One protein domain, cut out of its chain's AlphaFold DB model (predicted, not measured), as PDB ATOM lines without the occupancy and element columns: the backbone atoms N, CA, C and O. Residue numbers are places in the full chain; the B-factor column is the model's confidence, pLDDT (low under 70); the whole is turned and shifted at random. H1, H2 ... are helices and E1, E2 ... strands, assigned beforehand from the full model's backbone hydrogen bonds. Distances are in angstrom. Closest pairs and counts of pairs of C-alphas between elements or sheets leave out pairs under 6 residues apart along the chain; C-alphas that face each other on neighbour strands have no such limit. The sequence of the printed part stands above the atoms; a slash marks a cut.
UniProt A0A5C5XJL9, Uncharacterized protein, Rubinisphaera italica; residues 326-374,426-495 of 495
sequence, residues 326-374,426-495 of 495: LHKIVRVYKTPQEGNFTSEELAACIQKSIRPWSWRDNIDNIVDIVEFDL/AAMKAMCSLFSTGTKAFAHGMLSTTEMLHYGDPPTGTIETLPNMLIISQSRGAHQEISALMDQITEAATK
ATOM      1  N   LEU A 326     -41.534 -37.979   9.368       54.44
ATOM      2  CA  LEU A 326     -42.620 -38.312  10.308       54.44
ATOM      3  C   LEU A 326     -42.193 -39.398  11.286       54.44
ATOM      4  O   LEU A 326     -42.712 -39.465  12.399       54.44
ATOM      5  N   HIS A 327     -41.244 -40.246  10.883       61.38
ATOM      6  CA  HIS A 327     -40.626 -41.216  11.766       61.38
ATOM      7  C   HIS A 327     -39.750 -40.506  12.800       61.38
ATOM      8  O   HIS A 327     -38.541 -40.335  12.627       61.38
ATOM      9  N   LYS A 328     -40.389 -40.123  13.905       78.25
ATOM     10  CA  LYS A 328     -39.706 -39.708  15.122       78.25
ATOM     11  C   LYS A 328     -39.052 -40.934  15.750       78.25
ATOM     12  O   LYS A 328     -39.673 -41.979  15.934       78.25
ATOM     13  N   ILE A 329     -37.769 -40.808  16.037       84.69
ATOM     14  CA  ILE A 329     -36.973 -41.800  16.743       84.69
ATOM     15  C   ILE A 329     -36.762 -41.245  18.144       84.69
ATOM     16  O   ILE A 329     -36.590 -40.045  18.314       84.69
ATOM     17  N   VAL A 330     -36.776 -42.110  19.152       91.06
ATOM     18  CA  VAL A 330     -36.398 -41.719  20.510       91.06
ATOM     19  C   VAL A 330     -34.948 -42.114  20.733       91.06
ATOM     20  O   VAL A 330     -34.580 -43.277  20.544       91.06
ATOM     21  N   ARG A 331     -34.110 -41.159  21.134       93.06
ATOM     22  CA  ARG A 331     -32.724 -41.414  21.542       93.06
ATOM     23  C   ARG A 331     -32.455 -40.852  22.922       93.06
ATOM     24  O   ARG A 331     -32.990 -39.814  23.302       93.06
ATOM     25  N   VAL A 332     -31.584 -41.548  23.644       94.31
ATOM     26  CA  VAL A 332     -31.101 -41.122  24.955       94.31
ATOM     27  C   VAL A 332     -29.688 -40.580  24.795       94.31
ATOM     28  O   VAL A 332     -28.800 -41.287  24.316       94.31
ATOM     29  N   TYR A 333     -29.485 -39.333  25.204       92.94
ATOM     30  CA  TYR A 333     -28.190 -38.669  25.240       92.94
ATOM     31  C   TYR A 333     -27.734 -38.533  26.686       92.94
ATOM     32  O   TYR A 333     -28.528 -38.228  27.574       92.94
ATOM     33  N   LYS A 334     -26.447 -38.761  26.937       91.31
ATOM     34  CA  LYS A 334     -25.860 -38.560  28.262       91.31
ATOM     35  C   LYS A 334     -25.385 -37.116  28.377       91.31
ATOM     36  O   LYS A 334     -24.684 -36.644  27.487       91.31
ATOM     37  N   THR A 335     -25.744 -36.427  29.456       87.56
ATOM     38  CA  THR A 335     -25.225 -35.079  29.715       87.56
ATOM     39  C   THR A 335     -23.720 -35.176  30.001       87.56
ATOM     40  O   THR A 335     -23.323 -36.025  30.811       87.56
ATOM     41  N   PRO A 336     -22.866 -34.370  29.342       82.56
ATOM     42  CA  PRO A 336     -21.436 -34.353  29.622       82.56
ATOM     43  C   PRO A 336     -21.215 -33.970  31.086       82.56
ATOM     44  O   PRO A 336     -21.699 -32.936  31.528       82.56
ATOM     45  N   GLN A 337     -20.503 -34.804  31.845       74.44
ATOM     46  CA  GLN A 337     -20.227 -34.534  33.266       74.44
ATOM     47  C   GLN A 337     -19.077 -33.539  33.467       74.44
ATOM     48  O   GLN A 337     -18.874 -33.046  34.572       74.44
ATOM     49  N   GLU A 338     -18.303 -33.289  32.412       68.38
ATOM     50  CA  GLU A 338     -17.055 -32.520  32.461       68.38
ATOM     51  C   GLU A 338     -17.274 -31.018  32.220       68.38
ATOM     52  O   GLU A 338     -16.439 -30.205  32.607       68.38
ATOM     53  N   GLY A 339     -18.422 -30.629  31.660       61.72
ATOM     54  CA  GLY A 339     -18.880 -29.244  31.649       61.72
ATOM     55  C   GLY A 339     -19.880 -29.033  32.780       61.72
ATOM     56  O   GLY A 339     -20.691 -29.915  33.041       61.72
ATOM     57  N   ASN A 340     -19.864 -27.876  33.442       72.75
ATOM     58  CA  ASN A 340     -20.872 -27.485  34.442       72.75
ATOM     59  C   ASN A 340     -22.263 -27.244  33.805       72.75
ATOM     60  O   ASN A 340     -22.897 -26.237  34.094       72.75
ATOM     61  N   PHE A 341     -22.711 -28.117  32.903       78.31
ATOM     62  CA  PHE A 341     -24.014 -28.054  32.265       78.31
ATOM     63  C   PHE A 341     -24.966 -28.992  32.989       78.31
ATOM     64  O   PHE A 341     -24.755 -30.204  33.069       78.31
ATOM     65  N   THR A 342     -26.049 -28.425  33.494       89.12
ATOM     66  CA  THR A 342     -27.220 -29.197  33.897       89.12
ATOM     67  C   THR A 342     -27.896 -29.804  32.665       89.12
ATOM     68  O   THR A 342     -27.745 -29.323  31.535       89.12
ATOM     69  N   SER A 343     -28.648 -30.888  32.858       89.38
ATOM     70  CA  SER A 343     -29.419 -31.500  31.771       89.38
ATOM     71  C   SER A 343     -30.431 -30.498  31.196       89.38
ATOM     72  O   SER A 343     -30.645 -30.462  29.990       89.38
ATOM     73  N   GLU A 344     -30.972 -29.614  32.031       90.38
ATOM     74  CA  GLU A 344     -31.870 -28.524  31.654       90.38
ATOM     75  C   GLU A 344     -31.186 -27.476  30.765       90.38
ATOM     76  O   GLU A 344     -31.740 -27.085  29.739       90.38
ATOM     77  N   GLU A 345     -29.967 -27.050  31.104       90.25
ATOM     78  CA  GLU A 345     -29.203 -26.101  30.281       90.25
ATOM     79  C   GLU A 345     -28.827 -26.698  28.927       90.25
ATOM     80  O   GLU A 345     -28.896 -26.012  27.906       90.25
ATOM     81  N   LEU A 346     -28.471 -27.983  28.895       89.75
ATOM     82  CA  LEU A 346     -28.190 -28.679  27.644       89.75
ATOM     83  C   LEU A 346     -29.454 -28.827  26.787       89.75
ATOM     84  O   LEU A 346     -29.393 -28.608  25.578       89.75
ATOM     85  N   ALA A 347     -30.600 -29.146  27.394       90.31
ATOM     86  CA  ALA A 347     -31.882 -29.174  26.696       90.31
ATOM     87  C   ALA A 347     -32.230 -27.801  26.108       90.31
ATOM     88  O   ALA A 347     -32.571 -27.725  24.932       90.31
ATOM     89  N   ALA A 348     -32.062 -26.720  26.875       88.75
ATOM     90  CA  ALA A 348     -32.274 -25.357  26.394       88.75
ATOM     91  C   ALA A 348     -31.289 -24.978  25.273       88.75
ATOM     92  O   ALA A 348     -31.660 -24.304  24.315       88.75
ATOM     93  N   CYS A 349     -30.036 -25.433  25.354       89.00
ATOM     94  CA  CYS A 349     -29.053 -25.239  24.293       89.00
ATOM     95  C   CYS A 349     -29.471 -25.955  23.004       89.00
ATOM     96  O   CYS A 349     -29.397 -25.360  21.931       89.00
ATOM     97  N   ILE A 350     -29.925 -27.208  23.104       88.62
ATOM     98  CA  ILE A 350     -30.435 -27.986  21.968       88.62
ATOM     99  C   ILE A 350     -31.672 -27.310  21.381       88.62
ATOM    100  O   ILE A 350     -31.729 -27.142  20.168       88.62
ATOM    101  N   GLN A 351     -32.612 -26.864  22.218       87.31
ATOM    102  CA  GLN A 351     -33.800 -26.139  21.766       87.31
ATOM    103  C   GLN A 351     -33.423 -24.888  20.979       87.31
ATOM    104  O   GLN A 351     -33.933 -24.696  19.891       87.31
ATOM    105  N   LYS A 352     -32.439 -24.114  21.442       84.56
ATOM    106  CA  LYS A 352     -32.004 -22.883  20.763       84.56
ATOM    107  C   LYS A 352     -31.108 -23.096  19.550       84.56
ATOM    108  O   LYS A 352     -30.954 -22.181  18.747       84.56
ATOM    109  N   SER A 353     -30.489 -24.266  19.420       81.06
ATOM    110  CA  SER A 353     -29.444 -24.507  18.414       81.06
ATOM    111  C   SER A 353     -29.874 -25.469  17.312       81.06
ATOM    112  O   SER A 353     -29.377 -25.370  16.194       81.06
ATOM    113  N   ILE A 354     -30.795 -26.389  17.602       81.81
ATOM    114  CA  ILE A 354     -31.186 -27.473  16.701       81.81
ATOM    115  C   ILE A 354     -32.608 -27.261  16.191       81.81
ATOM    116  O   ILE A 354     -33.534 -26.955  16.947       81.81
ATOM    117  N   ARG A 355     -32.795 -27.471  14.889       70.81
ATOM    118  CA  ARG A 355     -34.110 -27.382  14.253       70.81
ATOM    119  C   ARG A 355     -34.978 -28.597  14.617       70.81
ATOM    120  O   ARG A 355     -34.453 -29.697  14.794       70.81
ATOM    121  N   PRO A 356     -36.307 -28.435  14.736       64.38
ATOM    122  CA  PRO A 356     -37.097 -27.226  14.488       64.38
ATOM    123  C   PRO A 356     -37.230 -26.290  15.706       64.38
ATOM    124  O   PRO A 356     -37.757 -25.192  15.569       64.38
ATOM    125  N   TRP A 357     -36.763 -26.680  16.898       72.06
ATOM    126  CA  TRP A 357     -36.967 -25.882  18.118       72.06
ATOM    127  C   TRP A 357     -36.332 -24.486  18.032       72.06
ATOM    128  O   TRP A 357     -36.953 -23.508  18.444       72.06
ATOM    129  N   SER A 358     -35.154 -24.372  17.411       68.06
ATOM    130  CA  SER A 358     -34.385 -23.120  17.395       68.06
ATOM    131  C   SER A 358     -35.049 -21.998  16.610       68.06
ATOM    132  O   SER A 358     -34.863 -20.821  16.911       68.06
ATOM    133  N   TRP A 359     -35.841 -22.348  15.602       66.00
ATOM    134  CA  TRP A 359     -36.609 -21.381  14.828       66.00
ATOM    135  C   TRP A 359     -37.764 -20.806  15.628       66.00
ATOM    136  O   TRP A 359     -37.938 -19.591  15.648       66.00
ATOM    137  N   ARG A 360     -38.499 -21.660  16.343       65.94
ATOM    138  CA  ARG A 360     -39.617 -21.237  17.191       65.94
ATOM    139  C   ARG A 360     -39.161 -20.294  18.288       65.94
ATOM    140  O   ARG A 360     -39.734 -19.220  18.410       65.94
ATOM    141  N   ASP A 361     -38.072 -20.637  18.971       65.12
ATOM    142  CA  ASP A 361     -37.484 -19.771  19.993       65.12
ATOM    143  C   ASP A 361     -37.085 -18.405  19.408       65.12
ATOM    144  O   ASP A 361     -37.332 -17.364  20.014       65.12
ATOM    145  N   ASN A 362     -36.495 -18.372  18.209       63.09
ATOM    146  CA  ASN A 362     -36.147 -17.111  17.548       63.09
ATOM    147  C   ASN A 362     -37.376 -16.289  17.148       63.09
ATOM    148  O   ASN A 362     -37.299 -15.064  17.122       63.09
ATOM    149  N   ILE A 363     -38.502 -16.930  16.858       60.19
ATOM    150  CA  ILE A 363     -39.728 -16.239  16.449       60.19
ATOM    151  C   ILE A 363     -40.523 -15.773  17.637       60.19
ATOM    152  O   ILE A 363     -41.025 -14.664  17.574       60.19
ATOM    153  N   ASP A 364     -40.599 -16.546  18.715       65.44
ATOM    154  CA  ASP A 364     -41.127 -16.028  19.970       65.44
ATOM    155  C   ASP A 364     -40.341 -14.773  20.364       65.44
ATOM    156  O   ASP A 364     -40.949 -13.738  20.598       65.44
ATOM    157  N   ASN A 365     -39.008 -14.783  20.232       63.56
ATOM    158  CA  ASN A 365     -38.206 -13.572  20.425       63.56
ATOM    159  C   ASN A 365     -38.552 -12.440  19.432       63.56
ATOM    160  O   ASN A 365     -38.622 -11.287  19.843       63.56
ATOM    161  N   ILE A 366     -38.757 -12.715  18.136       59.47
ATOM    162  CA  ILE A 366     -39.135 -11.683  17.147       59.47
ATOM    163  C   ILE A 366     -40.542 -11.141  17.420       59.47
ATOM    164  O   ILE A 366     -40.757  -9.938  17.338       59.47
ATOM    165  N   VAL A 367     -41.497 -12.003  17.746       59.75
ATOM    166  CA  VAL A 367     -42.875 -11.629  18.059       59.75
ATOM    167  C   VAL A 367     -42.920 -10.826  19.351       59.75
ATOM    168  O   VAL A 367     -43.622  -9.824  19.394       59.75
ATOM    169  N   ASP A 368     -42.130 -11.199  20.353       61.56
ATOM    170  CA  ASP A 368     -41.995 -10.446  21.598       61.56
ATOM    171  C   ASP A 368     -41.300  -9.086  21.355       61.56
ATOM    172  O   ASP A 368     -41.606  -8.105  22.025       61.56
ATOM    173  N   ILE A 369     -40.423  -8.967  20.347       58.00
ATOM    174  CA  ILE A 369     -39.871  -7.673  19.883       58.00
ATOM    175  C   ILE A 369     -40.924  -6.838  19.128       58.00
ATOM    176  O   ILE A 369     -40.868  -5.608  19.149       58.00
ATOM    177  N   VAL A 370     -41.862  -7.490  18.437       52.12
ATOM    178  CA  VAL A 370     -42.962  -6.858  17.687       52.12
ATOM    179  C   VAL A 370     -44.187  -6.610  18.576       52.12
ATOM    180  O   VAL A 370     -45.145  -5.972  18.133       52.12
ATOM    181  N   GLU A 371     -44.163  -7.041  19.841       54.72
ATOM    182  CA  GLU A 371     -45.143  -6.616  20.829       54.72
ATOM    183  C   GLU A 371     -45.095  -5.085  20.881       54.72
ATOM    184  O   GLU A 371     -44.105  -4.469  21.275       54.72
ATOM    185  N   PHE A 372     -46.141  -4.462  20.337       51.72
ATOM    186  CA  PHE A 372     -46.237  -3.017  20.210       51.72
ATOM    187  C   PHE A 372     -46.329  -2.416  21.614       51.72
ATOM    188  O   PHE A 372     -47.423  -2.194  22.137       51.72
ATOM    189  N   ASP A 373     -45.176  -2.104  22.198       47.56
ATOM    190  CA  ASP A 373     -45.062  -1.189  23.324       47.56
ATOM    191  C   ASP A 373     -45.416   0.209  22.810       47.56
ATOM    192  O   ASP A 373     -44.573   1.033  22.450       47.56
ATOM    193  N   LEU A 374     -46.720   0.472  22.713       51.69
ATOM    194  CA  LEU A 374     -47.238   1.819  22.557       51.69
ATOM    195  C   LEU A 374     -46.785   2.598  23.796       51.69
ATOM    196  O   LEU A 374     -47.177   2.225  24.904       51.69
ATOM    197  N   ALA A 426     -60.253   0.607  26.998       51.81
ATOM    198  CA  ALA A 426     -60.281  -0.838  27.189       51.81
ATOM    199  C   ALA A 426     -60.659  -1.622  25.916       51.81
ATOM    200  O   ALA A 426     -60.030  -2.635  25.633       51.81
ATOM    201  N   ALA A 427     -61.634  -1.157  25.130       49.75
ATOM    202  CA  ALA A 427     -62.014  -1.763  23.852       49.75
ATOM    203  C   ALA A 427     -60.920  -1.598  22.786       49.75
ATOM    204  O   ALA A 427     -60.646  -2.536  22.046       49.75
ATOM    205  N   MET A 428     -60.244  -0.447  22.748       54.28
ATOM    206  CA  MET A 428     -59.115  -0.231  21.838       54.28
ATOM    207  C   MET A 428     -57.890  -1.062  22.243       54.28
ATOM    208  O   MET A 428     -57.272  -1.684  21.390       54.28
ATOM    209  N   LYS A 429     -57.594  -1.184  23.547       56.94
ATOM    210  CA  LYS A 429     -56.584  -2.128  24.057       56.94
ATOM    211  C   LYS A 429     -56.927  -3.580  23.740       56.94
ATOM    212  O   LYS A 429     -56.047  -4.327  23.332       56.94
ATOM    213  N   ALA A 430     -58.190  -3.976  23.898       54.47
ATOM    214  CA  ALA A 430     -58.648  -5.309  23.528       54.47
ATOM    215  C   ALA A 430     -58.495  -5.549  22.020       54.47
ATOM    216  O   ALA A 430     -58.056  -6.618  21.621       54.47
ATOM    217  N   MET A 431     -58.771  -4.544  21.187       54.84
ATOM    218  CA  MET A 431     -58.580  -4.614  19.740       54.84
ATOM    219  C   MET A 431     -57.095  -4.709  19.356       54.84
ATOM    220  O   MET A 431     -56.734  -5.583  18.579       54.84
ATOM    221  N   CYS A 432     -56.213  -3.890  19.939       55.88
ATOM    222  CA  CYS A 432     -54.764  -3.992  19.727       55.88
ATOM    223  C   CYS A 432     -54.201  -5.332  20.222       55.88
ATOM    224  O   CYS A 432     -53.358  -5.923  19.557       55.88
ATOM    225  N   SER A 433     -54.699  -5.845  21.349       55.38
ATOM    226  CA  SER A 433     -54.343  -7.172  21.855       55.38
ATOM    227  C   SER A 433     -54.852  -8.287  20.937       55.38
ATOM    228  O   SER A 433     -54.121  -9.245  20.702       55.38
ATOM    229  N   LEU A 434     -56.048  -8.153  20.354       57.47
ATOM    230  CA  LEU A 434     -56.582  -9.085  19.355       57.47
ATOM    231  C   LEU A 434     -55.775  -9.055  18.055       57.47
ATOM    232  O   LEU A 434     -55.483 -10.118  17.520       57.47
ATOM    233  N   PHE A 435     -55.371  -7.875  17.578       59.97
ATOM    234  CA  PHE A 435     -54.483  -7.756  16.422       59.97
ATOM    235  C   PHE A 435     -53.108  -8.354  16.716       59.97
ATOM    236  O   PHE A 435     -52.653  -9.180  15.942       59.97
ATOM    237  N   SER A 436     -52.495  -8.040  17.860       63.03
ATOM    238  CA  SER A 436     -51.210  -8.624  18.272       63.03
ATOM    239  C   SER A 436     -51.284 -10.154  18.397       63.03
ATOM    240  O   SER A 436     -50.474 -10.875  17.816       63.03
ATOM    241  N   THR A 437     -52.321 -10.676  19.060       63.91
ATOM    242  CA  THR A 437     -52.537 -12.126  19.213       63.91
ATOM    243  C   THR A 437     -52.839 -12.793  17.869       63.91
ATOM    244  O   THR A 437     -52.347 -13.888  17.601       63.91
ATOM    245  N   GLY A 438     -53.614 -12.133  17.005       60.12
ATOM    246  CA  GLY A 438     -53.917 -12.589  15.651       60.12
ATOM    247  C   GLY A 438     -52.675 -12.625  14.765       60.12
ATOM    248  O   GLY A 438     -52.447 -13.622  14.089       60.12
ATOM    249  N   THR A 439     -51.824 -11.601  14.831       62.22
ATOM    250  CA  THR A 439     -50.533 -11.554  14.136       62.22
ATOM    251  C   THR A 439     -49.580 -12.623  14.664       62.22
ATOM    252  O   THR A 439     -48.940 -13.289  13.857       62.22
ATOM    253  N   LYS A 440     -49.535 -12.872  15.982       63.75
ATOM    254  CA  LYS A 440     -48.757 -13.975  16.574       63.75
ATOM    255  C   LYS A 440     -49.242 -15.333  16.065       63.75
ATOM    256  O   LYS A 440     -48.441 -16.137  15.597       63.75
ATOM    257  N   ALA A 441     -50.551 -15.583  16.097       59.28
ATOM    258  CA  ALA A 441     -51.137 -16.827  15.599       59.28
ATOM    259  C   ALA A 441     -50.904 -17.017  14.091       59.28
ATOM    260  O   ALA A 441     -50.559 -18.115  13.660       59.28
ATOM    261  N   PHE A 442     -51.034 -15.946  13.305       63.38
ATOM    262  CA  PHE A 442     -50.750 -15.945  11.874       63.38
ATOM    263  C   PHE A 442     -49.269 -16.221  11.591       63.38
ATOM    264  O   PHE A 442     -48.971 -17.105  10.798       63.38
ATOM    265  N   ALA A 443     -48.343 -15.564  12.296       62.72
ATOM    266  CA  ALA A 443     -46.907 -15.796  12.158       62.72
ATOM    267  C   ALA A 443     -46.515 -17.237  12.526       62.72
ATOM    268  O   ALA A 443     -45.779 -17.882  11.782       62.72
ATOM    269  N   HIS A 444     -47.054 -17.791  13.620       62.84
ATOM    270  CA  HIS A 444     -46.842 -19.203  13.965       62.84
ATOM    271  C   HIS A 444     -47.467 -20.163  12.944       62.84
ATOM    272  O   HIS A 444     -46.903 -21.231  12.696       62.84
ATOM    273  N   GLY A 445     -48.623 -19.812  12.372       60.84
ATOM    274  CA  GLY A 445     -49.312 -20.591  11.344       60.84
ATOM    275  C   GLY A 445     -48.545 -20.616  10.024       60.84
ATOM    276  O   GLY A 445     -48.275 -21.700   9.504       60.84
ATOM    277  N   MET A 446     -48.122 -19.448   9.536       63.56
ATOM    278  CA  MET A 446     -47.228 -19.323   8.386       63.56
ATOM    279  C   MET A 446     -45.956 -20.113   8.630       63.56
ATOM    280  O   MET A 446     -45.652 -20.994   7.844       63.56
ATOM    281  N   LEU A 447     -45.280 -19.909   9.761       64.44
ATOM    282  CA  LEU A 447     -44.032 -20.607  10.023       64.44
ATOM    283  C   LEU A 447     -44.207 -22.117  10.140       64.44
ATOM    284  O   LEU A 447     -43.409 -22.849   9.586       64.44
ATOM    285  N   SER A 448     -45.235 -22.612  10.828       60.88
ATOM    286  CA  SER A 448     -45.463 -24.061  10.908       60.88
ATOM    287  C   SER A 448     -45.732 -24.650   9.520       60.88
ATOM    288  O   SER A 448     -45.327 -25.775   9.236       60.88
ATOM    289  N   THR A 449     -46.371 -23.873   8.641       62.75
ATOM    290  CA  THR A 449     -46.584 -24.232   7.236       62.75
ATOM    291  C   THR A 449     -45.265 -24.195   6.470       62.75
ATOM    292  O   THR A 449     -44.924 -25.179   5.827       62.75
ATOM    293  N   THR A 450     -44.458 -23.144   6.616       62.91
ATOM    294  CA  THR A 450     -43.105 -23.025   6.060       62.91
ATOM    295  C   THR A 450     -42.201 -24.154   6.564       62.91
ATOM    296  O   THR A 450     -41.524 -24.773   5.766       62.91
ATOM    297  N   GLU A 451     -42.217 -24.513   7.848       60.56
ATOM    298  CA  GLU A 451     -41.470 -25.638   8.431       60.56
ATOM    299  C   GLU A 451     -41.899 -26.965   7.799       60.56
ATOM    300  O   GLU A 451     -41.061 -27.778   7.401       60.56
ATOM    301  N   MET A 452     -43.210 -27.171   7.667       60.06
ATOM    302  CA  MET A 452     -43.769 -28.363   7.038       60.06
ATOM    303  C   MET A 452     -43.425 -28.432   5.546       60.06
ATOM    304  O   MET A 452     -43.099 -29.511   5.063       60.06
ATOM    305  N   LEU A 453     -43.451 -27.301   4.837       61.22
ATOM    306  CA  LEU A 453     -43.145 -27.196   3.410       61.22
ATOM    307  C   LEU A 453     -41.642 -27.271   3.118       61.22
ATOM    308  O   LEU A 453     -41.257 -27.860   2.117       61.22
ATOM    309  N   HIS A 454     -40.798 -26.699   3.979       59.28
ATOM    310  CA  HIS A 454     -39.351 -26.603   3.773       59.28
ATOM    311  C   HIS A 454     -38.555 -27.739   4.381       59.28
ATOM    312  O   HIS A 454     -37.445 -27.959   3.906       59.28
ATOM    313  N   TYR A 455     -39.053 -28.430   5.411       57.53
ATOM    314  CA  TYR A 455     -38.296 -29.499   6.077       57.53
ATOM    315  C   TYR A 455     -39.052 -30.820   6.201       57.53
ATOM    316  O   TYR A 455     -38.447 -31.828   6.570       57.53
ATOM    317  N   GLY A 456     -40.364 -30.841   5.923       56.97
ATOM    318  CA  GLY A 456     -41.192 -32.040   6.076       56.97
ATOM    319  C   GLY A 456     -41.200 -32.564   7.510       56.97
ATOM    320  O   GLY A 456     -41.623 -33.685   7.776       56.97
ATOM    321  N   ASP A 457     -40.685 -31.794   8.460       58.72
ATOM    322  CA  ASP A 457     -40.475 -32.249   9.814       58.72
ATOM    323  C   ASP A 457     -41.533 -31.581  10.677       58.72
ATOM    324  O   ASP A 457     -41.403 -30.395  10.990       58.72
ATOM    325  N   PRO A 458     -42.611 -32.294  11.057       57.78
ATOM    326  CA  PRO A 458     -43.591 -31.680  11.917       57.78
ATOM    327  C   PRO A 458     -42.900 -31.322  13.240       57.78
ATOM    328  O   PRO A 458     -42.057 -32.091  13.736       57.78
ATOM    329  N   PRO A 459     -43.268 -30.188  13.844       57.19
ATOM    330  CA  PRO A 459     -42.648 -29.649  15.048       57.19
ATOM    331  C   PRO A 459     -43.124 -30.382  16.314       57.19
ATOM    332  O   PRO A 459     -43.500 -29.786  17.318       57.19
ATOM    333  N   THR A 460     -43.150 -31.710  16.256       64.69
ATOM    334  CA  THR A 460     -43.712 -32.600  17.280       64.69
ATOM    335  C   THR A 460     -42.646 -33.265  18.143       64.69
ATOM    336  O   THR A 460     -42.960 -34.157  18.928       64.69
ATOM    337  N   GLY A 461     -41.381 -32.865  18.001       75.25
ATOM    338  CA  GLY A 461     -40.314 -33.442  18.803       75.25
ATOM    339  C   GLY A 461     -40.390 -33.018  20.266       75.25
ATOM    340  O   GLY A 461     -40.661 -31.856  20.573       75.25
ATOM    341  N   THR A 462     -40.093 -33.951  21.167       86.50
ATOM    342  CA  THR A 462     -40.077 -33.724  22.617       86.50
ATOM    343  C   THR A 462     -38.671 -33.900  23.180       86.50
ATOM    344  O   THR A 462     -37.880 -34.699  22.672       86.50
ATOM    345  N   ILE A 463     -38.358 -33.143  24.233       90.88
ATOM    346  CA  ILE A 463     -37.127 -33.276  25.016       90.88
ATOM    347  C   ILE A 463     -37.545 -33.434  26.473       90.88
ATOM    348  O   ILE A 463     -38.145 -32.530  27.049       90.88
ATOM    349  N   GLU A 464     -37.227 -34.580  27.060       92.06
ATOM    350  CA  GLU A 464     -37.416 -34.844  28.482       92.06
ATOM    351  C   GLU A 464     -36.053 -34.847  29.175       92.06
ATOM    352  O   GLU A 464     -35.123 -35.549  28.757       92.06
ATOM    353  N   THR A 465     -35.929 -34.051  30.237       93.31
ATOM    354  CA  THR A 465     -34.713 -33.977  31.045       93.31
ATOM    355  C   THR A 465     -34.804 -34.956  32.211       93.31
ATOM    356  O   THR A 465     -35.787 -35.012  32.947       93.31
ATOM    357  N   LEU A 466     -33.755 -35.754  32.379       90.38
ATOM    358  CA  LEU A 466     -33.535 -36.599  33.546       90.38
ATOM    359  C   LEU A 466     -32.154 -36.274  34.124       90.38
ATOM    360  O   LEU A 466     -31.285 -35.795  33.396       90.38
ATOM    361  N   PRO A 467     -31.883 -36.578  35.405       89.62
ATOM    362  CA  PRO A 467     -30.559 -36.353  35.970       89.62
ATOM    363  C   PRO A 467     -29.456 -37.034  35.140       89.62
ATOM    364  O   PRO A 467     -29.384 -38.263  35.074       89.62
ATOM    365  N   ASN A 468     -28.576 -36.227  34.536       88.50
ATOM    366  CA  ASN A 468     -27.479 -36.630  33.643       88.50
ATOM    367  C   ASN A 468     -27.898 -37.257  32.300       88.50
ATOM    368  O   ASN A 468     -27.067 -37.892  31.639       88.50
ATOM    369  N   MET A 469     -29.161 -37.129  31.891       92.06
ATOM    370  CA  MET A 469     -29.674 -37.737  30.663       92.06
ATOM    371  C   MET A 469     -30.722 -36.857  29.982       92.06
ATOM    372  O   MET A 469     -31.499 -36.159  30.624       92.06
ATOM    373  N   LEU A 470     -30.780 -36.949  28.660       93.31
ATOM    374  CA  LEU A 470     -31.816 -36.347  27.832       93.31
ATOM    375  C   LEU A 470     -32.482 -37.435  27.009       93.31
ATOM    376  O   LEU A 470     -31.796 -38.177  26.306       93.31
ATOM    377  N   ILE A 471     -33.804 -37.521  27.077       94.31
ATOM    378  CA  ILE A 471     -34.599 -38.375  26.196       94.31
ATOM    379  C   ILE A 471     -35.207 -37.463  25.141       94.31
ATOM    380  O   ILE A 471     -36.003 -36.583  25.456       94.31
ATOM    381  N   ILE A 472     -34.797 -37.643  23.890       92.50
ATOM    382  CA  ILE A 472     -35.218 -36.786  22.784       92.50
ATOM    383  C   ILE A 472     -35.962 -37.639  21.769       92.50
ATOM    384  O   ILE A 472     -35.407 -38.620  21.276       92.50
ATOM    385  N   SER A 473     -37.197 -37.253  21.458       90.19
ATOM    386  CA  SER A 473     -37.985 -37.816  20.361       90.19
ATOM    387  C   SER A 473     -37.931 -36.855  19.182       90.19
ATOM    388  O   SER A 473     -38.511 -35.773  19.268       90.19
ATOM    389  N   GLN A 474     -37.212 -37.190  18.107       87.19
ATOM    390  CA  GLN A 474     -37.142 -36.326  16.925       87.19
ATOM    391  C   GLN A 474     -36.807 -37.088  15.632       87.19
ATOM    392  O   GLN A 474     -36.576 -38.297  15.638       87.19
ATOM    393  N   SER A 475     -36.808 -36.398  14.492       81.25
ATOM    394  CA  SER A 475     -36.340 -36.950  13.224       81.25
ATOM    395  C   SER A 475     -34.883 -37.403  13.255       81.25
ATOM    396  O   SER A 475     -34.053 -36.953  14.051       81.25
ATOM    397  N   ARG A 476     -34.545 -38.295  12.320       81.44
ATOM    398  CA  ARG A 476     -33.174 -38.783  12.140       81.44
ATOM    399  C   ARG A 476     -32.186 -37.650  11.845       81.44
ATOM    400  O   ARG A 476     -31.077 -37.703  12.376       81.44
ATOM    401  N   GLY A 477     -32.581 -36.667  11.032       77.75
ATOM    402  CA  GLY A 477     -31.756 -35.501  10.702       77.75
ATOM    403  C   GLY A 477     -31.422 -34.679  11.944       77.75
ATOM    404  O   GLY A 477     -30.249 -34.490  12.258       77.75
ATOM    405  N   ALA A 478     -32.429 -34.319  12.744       81.75
ATOM    406  CA  ALA A 478     -32.200 -33.606  13.999       81.75
ATOM    407  C   ALA A 478     -31.303 -34.396  14.965       81.75
ATOM    408  O   ALA A 478     -30.422 -33.830  15.600       81.75
ATOM    409  N   HIS A 479     -31.451 -35.722  15.044       86.94
ATOM    410  CA  HIS A 479     -30.562 -36.547  15.866       86.94
ATOM    411  C   HIS A 479     -29.097 -36.544  15.410       86.94
ATOM    412  O   HIS A 479     -28.214 -36.744  16.250       86.94
ATOM    413  N   GLN A 480     -28.833 -36.352  14.115       87.00
ATOM    414  CA  GLN A 480     -27.476 -36.163  13.598       87.00
ATOM    415  C   GLN A 480     -26.929 -34.798  14.017       87.00
ATOM    416  O   GLN A 480     -25.810 -34.744  14.525       87.00
ATOM    417  N   GLU A 481     -27.726 -33.731  13.891       87.12
ATOM    418  CA  GLU A 481     -27.336 -32.390  14.347       87.12
ATOM    419  C   GLU A 481     -27.078 -32.365  15.869       87.12
ATOM    420  O   GLU A 481     -26.048 -31.861  16.310       87.12
ATOM    421  N   ILE A 482     -27.941 -33.002  16.678       90.44
ATOM    422  CA  ILE A 482     -27.746 -33.140  18.134       90.44
ATOM    423  C   ILE A 482     -26.454 -33.898  18.430       90.44
ATOM    424  O   ILE A 482     -25.689 -33.472  19.285       90.44
ATOM    425  N   SER A 483     -26.190 -35.016  17.745       90.38
ATOM    426  CA  SER A 483     -24.954 -35.776  17.970       90.38
ATOM    427  C   SER A 483     -23.719 -34.920  17.694       90.38
ATOM    428  O   SER A 483     -22.813 -34.890  18.517       90.38
ATOM    429  N   ALA A 484     -23.717 -34.173  16.586       90.88
ATOM    430  CA  ALA A 484     -22.621 -33.275  16.244       90.88
ATOM    431  C   ALA A 484     -22.440 -32.159  17.287       90.88
ATOM    432  O   ALA A 484     -21.311 -31.839  17.652       90.88
ATOM    433  N   LEU A 485     -23.536 -31.596  17.811       90.62
ATOM    434  CA  LEU A 485     -23.488 -30.616  18.898       90.62
ATOM    435  C   LEU A 485     -22.908 -31.224  20.187       90.62
ATOM    436  O   LEU A 485     -22.076 -30.602  20.841       90.62
ATOM    437  N   MET A 486     -23.307 -32.448  20.541       90.06
ATOM    438  CA  MET A 486     -22.778 -33.154  21.715       90.06
ATOM    439  C   MET A 486     -21.277 -33.424  21.589       90.06
ATOM    440  O   MET A 486     -20.539 -33.255  22.565       90.06
ATOM    441  N   ASP A 487     -20.819 -33.793  20.392       90.75
ATOM    442  CA  ASP A 487     -19.400 -33.993  20.100       90.75
ATOM    443  C   ASP A 487     -18.623 -32.674  20.252       90.75
ATOM    444  O   ASP A 487     -17.585 -32.649  20.912       90.75
ATOM    445  N   GLN A 488     -19.164 -31.557  19.747       89.50
ATOM    446  CA  GLN A 488     -18.561 -30.223  19.893       89.50
ATOM    447  C   GLN A 488     -18.479 -29.763  21.354       89.50
ATOM    448  O   GLN A 488     -17.448 -29.238  21.773       89.50
ATOM    449  N   ILE A 489     -19.539 -29.967  22.144       87.44
ATOM    450  CA  ILE A 489     -19.558 -29.613  23.572       87.44
ATOM    451  C   ILE A 489     -18.529 -30.446  24.338       87.44
ATOM    452  O   ILE A 489     -17.809 -29.917  25.183       87.44
ATOM    453  N   THR A 490     -18.434 -31.740  24.028       86.31
ATOM    454  CA  THR A 490     -17.461 -32.636  24.664       86.31
ATOM    455  C   THR A 490     -16.034 -32.228  24.302       86.31
ATOM    456  O   THR A 490     -15.197 -32.084  25.189       86.31
ATOM    457  N   GLU A 491     -15.756 -31.953  23.025       87.62
ATOM    458  CA  GLU A 491     -14.441 -31.474  22.590       87.62
ATOM    459  C   GLU A 491     -14.069 -30.149  23.275       87.62
ATOM    460  O   GLU A 491     -12.940 -29.991  23.743       87.62
ATOM    461  N   ALA A 492     -15.015 -29.213  23.380       84.69
ATOM    462  CA  ALA A 492     -14.805 -27.931  24.045       84.69
ATOM    463  C   ALA A 492     -14.560 -28.066  25.556       84.69
ATOM    464  O   ALA A 492     -13.774 -27.299  26.095       84.69
ATOM    465  N   ALA A 493     -15.189 -29.034  26.230       80.75
ATOM    466  CA  ALA A 493     -14.987 -29.281  27.660       80.75
ATOM    467  C   ALA A 493     -13.626 -29.930  27.977       80.75
ATOM    468  O   ALA A 493     -13.111 -29.775  29.081       80.75
ATOM    469  N   THR A 494     -13.042 -30.656  27.017       79.00
ATOM    470  CA  THR A 494     -11.731 -31.314  27.183       79.00
ATOM    471  C   THR A 494     -10.523 -30.403  26.934       79.00
ATOM    472  O   THR A 494      -9.394 -30.805  27.226       79.00
ATOM    473  N   LYS A 495     -10.739 -29.205  26.379       70.31
ATOM    474  CA  LYS A 495      -9.704 -28.185  26.144       70.31
ATOM    475  C   LYS A 495      -9.673 -27.188  27.292       70.31
ATOM    476  O   LYS A 495      -8.543 -26.799  27.668       70.31
TER     477      LYS A 495
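AT A GLANCE: This is residues 326 to 374 and 426 to 495 of the 495 residues of an uncharacterized protein of Rubinisphaera italica (UniProt A0A5C5XJL9). A small three-stranded sheet has two helices, H1 and H4, over one face and no named helix over the other; from this head a loose arm of two helices, H2 and the long H3, reaches away and makes much of the length. H2 and H3 run opposite ways, roughly side by side, and the far end of H3, residues 426 to 431, sticks out. The printed part has 119 residues, with four named helices and three named strands in the order E1, H1, H2, H3, E2, E3, H4; the sheet's order is E1, E3, E2, antiparallel throughout. The class is mostly helix. The whole is loose, with a radius of gyration of the C-alphas of 17.7 A, and elongated, spanning 56 by 32 by 23 A.

HOW THE PARTS SIT: In the sheet, E3, residues 469 to 474, is the inner strand between the edge strands E1, residues 329 to 334, and E2, residues 462 to 466. E1 and E3 are antiparallel at 158 degrees, with N 331 and O 472 within hydrogen-bond range at 2.9 A. E2 and E3 form a hairpin, antiparallel at 171 degrees, with N 464 and O 471 within hydrogen-bond range at 2.8 A. Two layers are formed, helices on one face of a sheet: H1, residues 343 to 353, and H4, residues 476 to 494, lie on the same face. H1 lies over E3 and E2 at a height over the sheet of 9.8 A and runs along the strands, at 14 degrees to E3 on the local plane. H4 lies over E1 and E3 at a height of 10.2 A and also runs along the strands, at 11 degrees to E3 on the local plane. H1 and H4 are close but not clearly touching, the closest C-alphas being those of Ile 350 and Ile 482, 7.0 A apart; they run opposite ways at a steep tilt of 61 degrees. H2, residues 357 to 370, touches H1 only at the corner by their link, with residues 357 to 362 alone, about perpendicular at 73 degrees; the closest C-alphas, of Lys 352 and Ser 358, are 4.1 A apart. H3, residues 426 to 455, is close to H2 but not clearly touching: the closest C-alphas, of Val 367 and Lys 440, are 6.5 A apart, and the helices run opposite ways at a shallow tilt of 27 degrees. H2 and H3 are not on the sheet. In H1, H2, H3 and H4 every O i to N i+4 pair is within hydrogen-bond range.

IN THESE COORDINATES: E1 measures 16.3 A from first to last C-alpha, beginning at C-alpha 329, (-36.973, -41.800, 16.743); E3 measures 15.7 A and E2 13.1 A. H1 measures 15.1 A and H2 20.0 A. H3 measures 41.8 A from C-alpha 426, (-60.281, -0.838, 27.189). H4 measures 27.2 A, ending at C-alpha 494, (-11.731, -31.314, 27.183).

THE WHOLE: The two C-alphas farthest apart, of Ala 427 and Lys 495, are 58.6 A apart. Residues 375 to 425 are not printed, and C-alphas 374 and 426 are 14.1 A apart across the cut. Of the links that are printed whole, no link is long. Mean pLDDT of the printed part is 73.6, and 57 residues are under 70, among them 358 to 374 and 426 to 460.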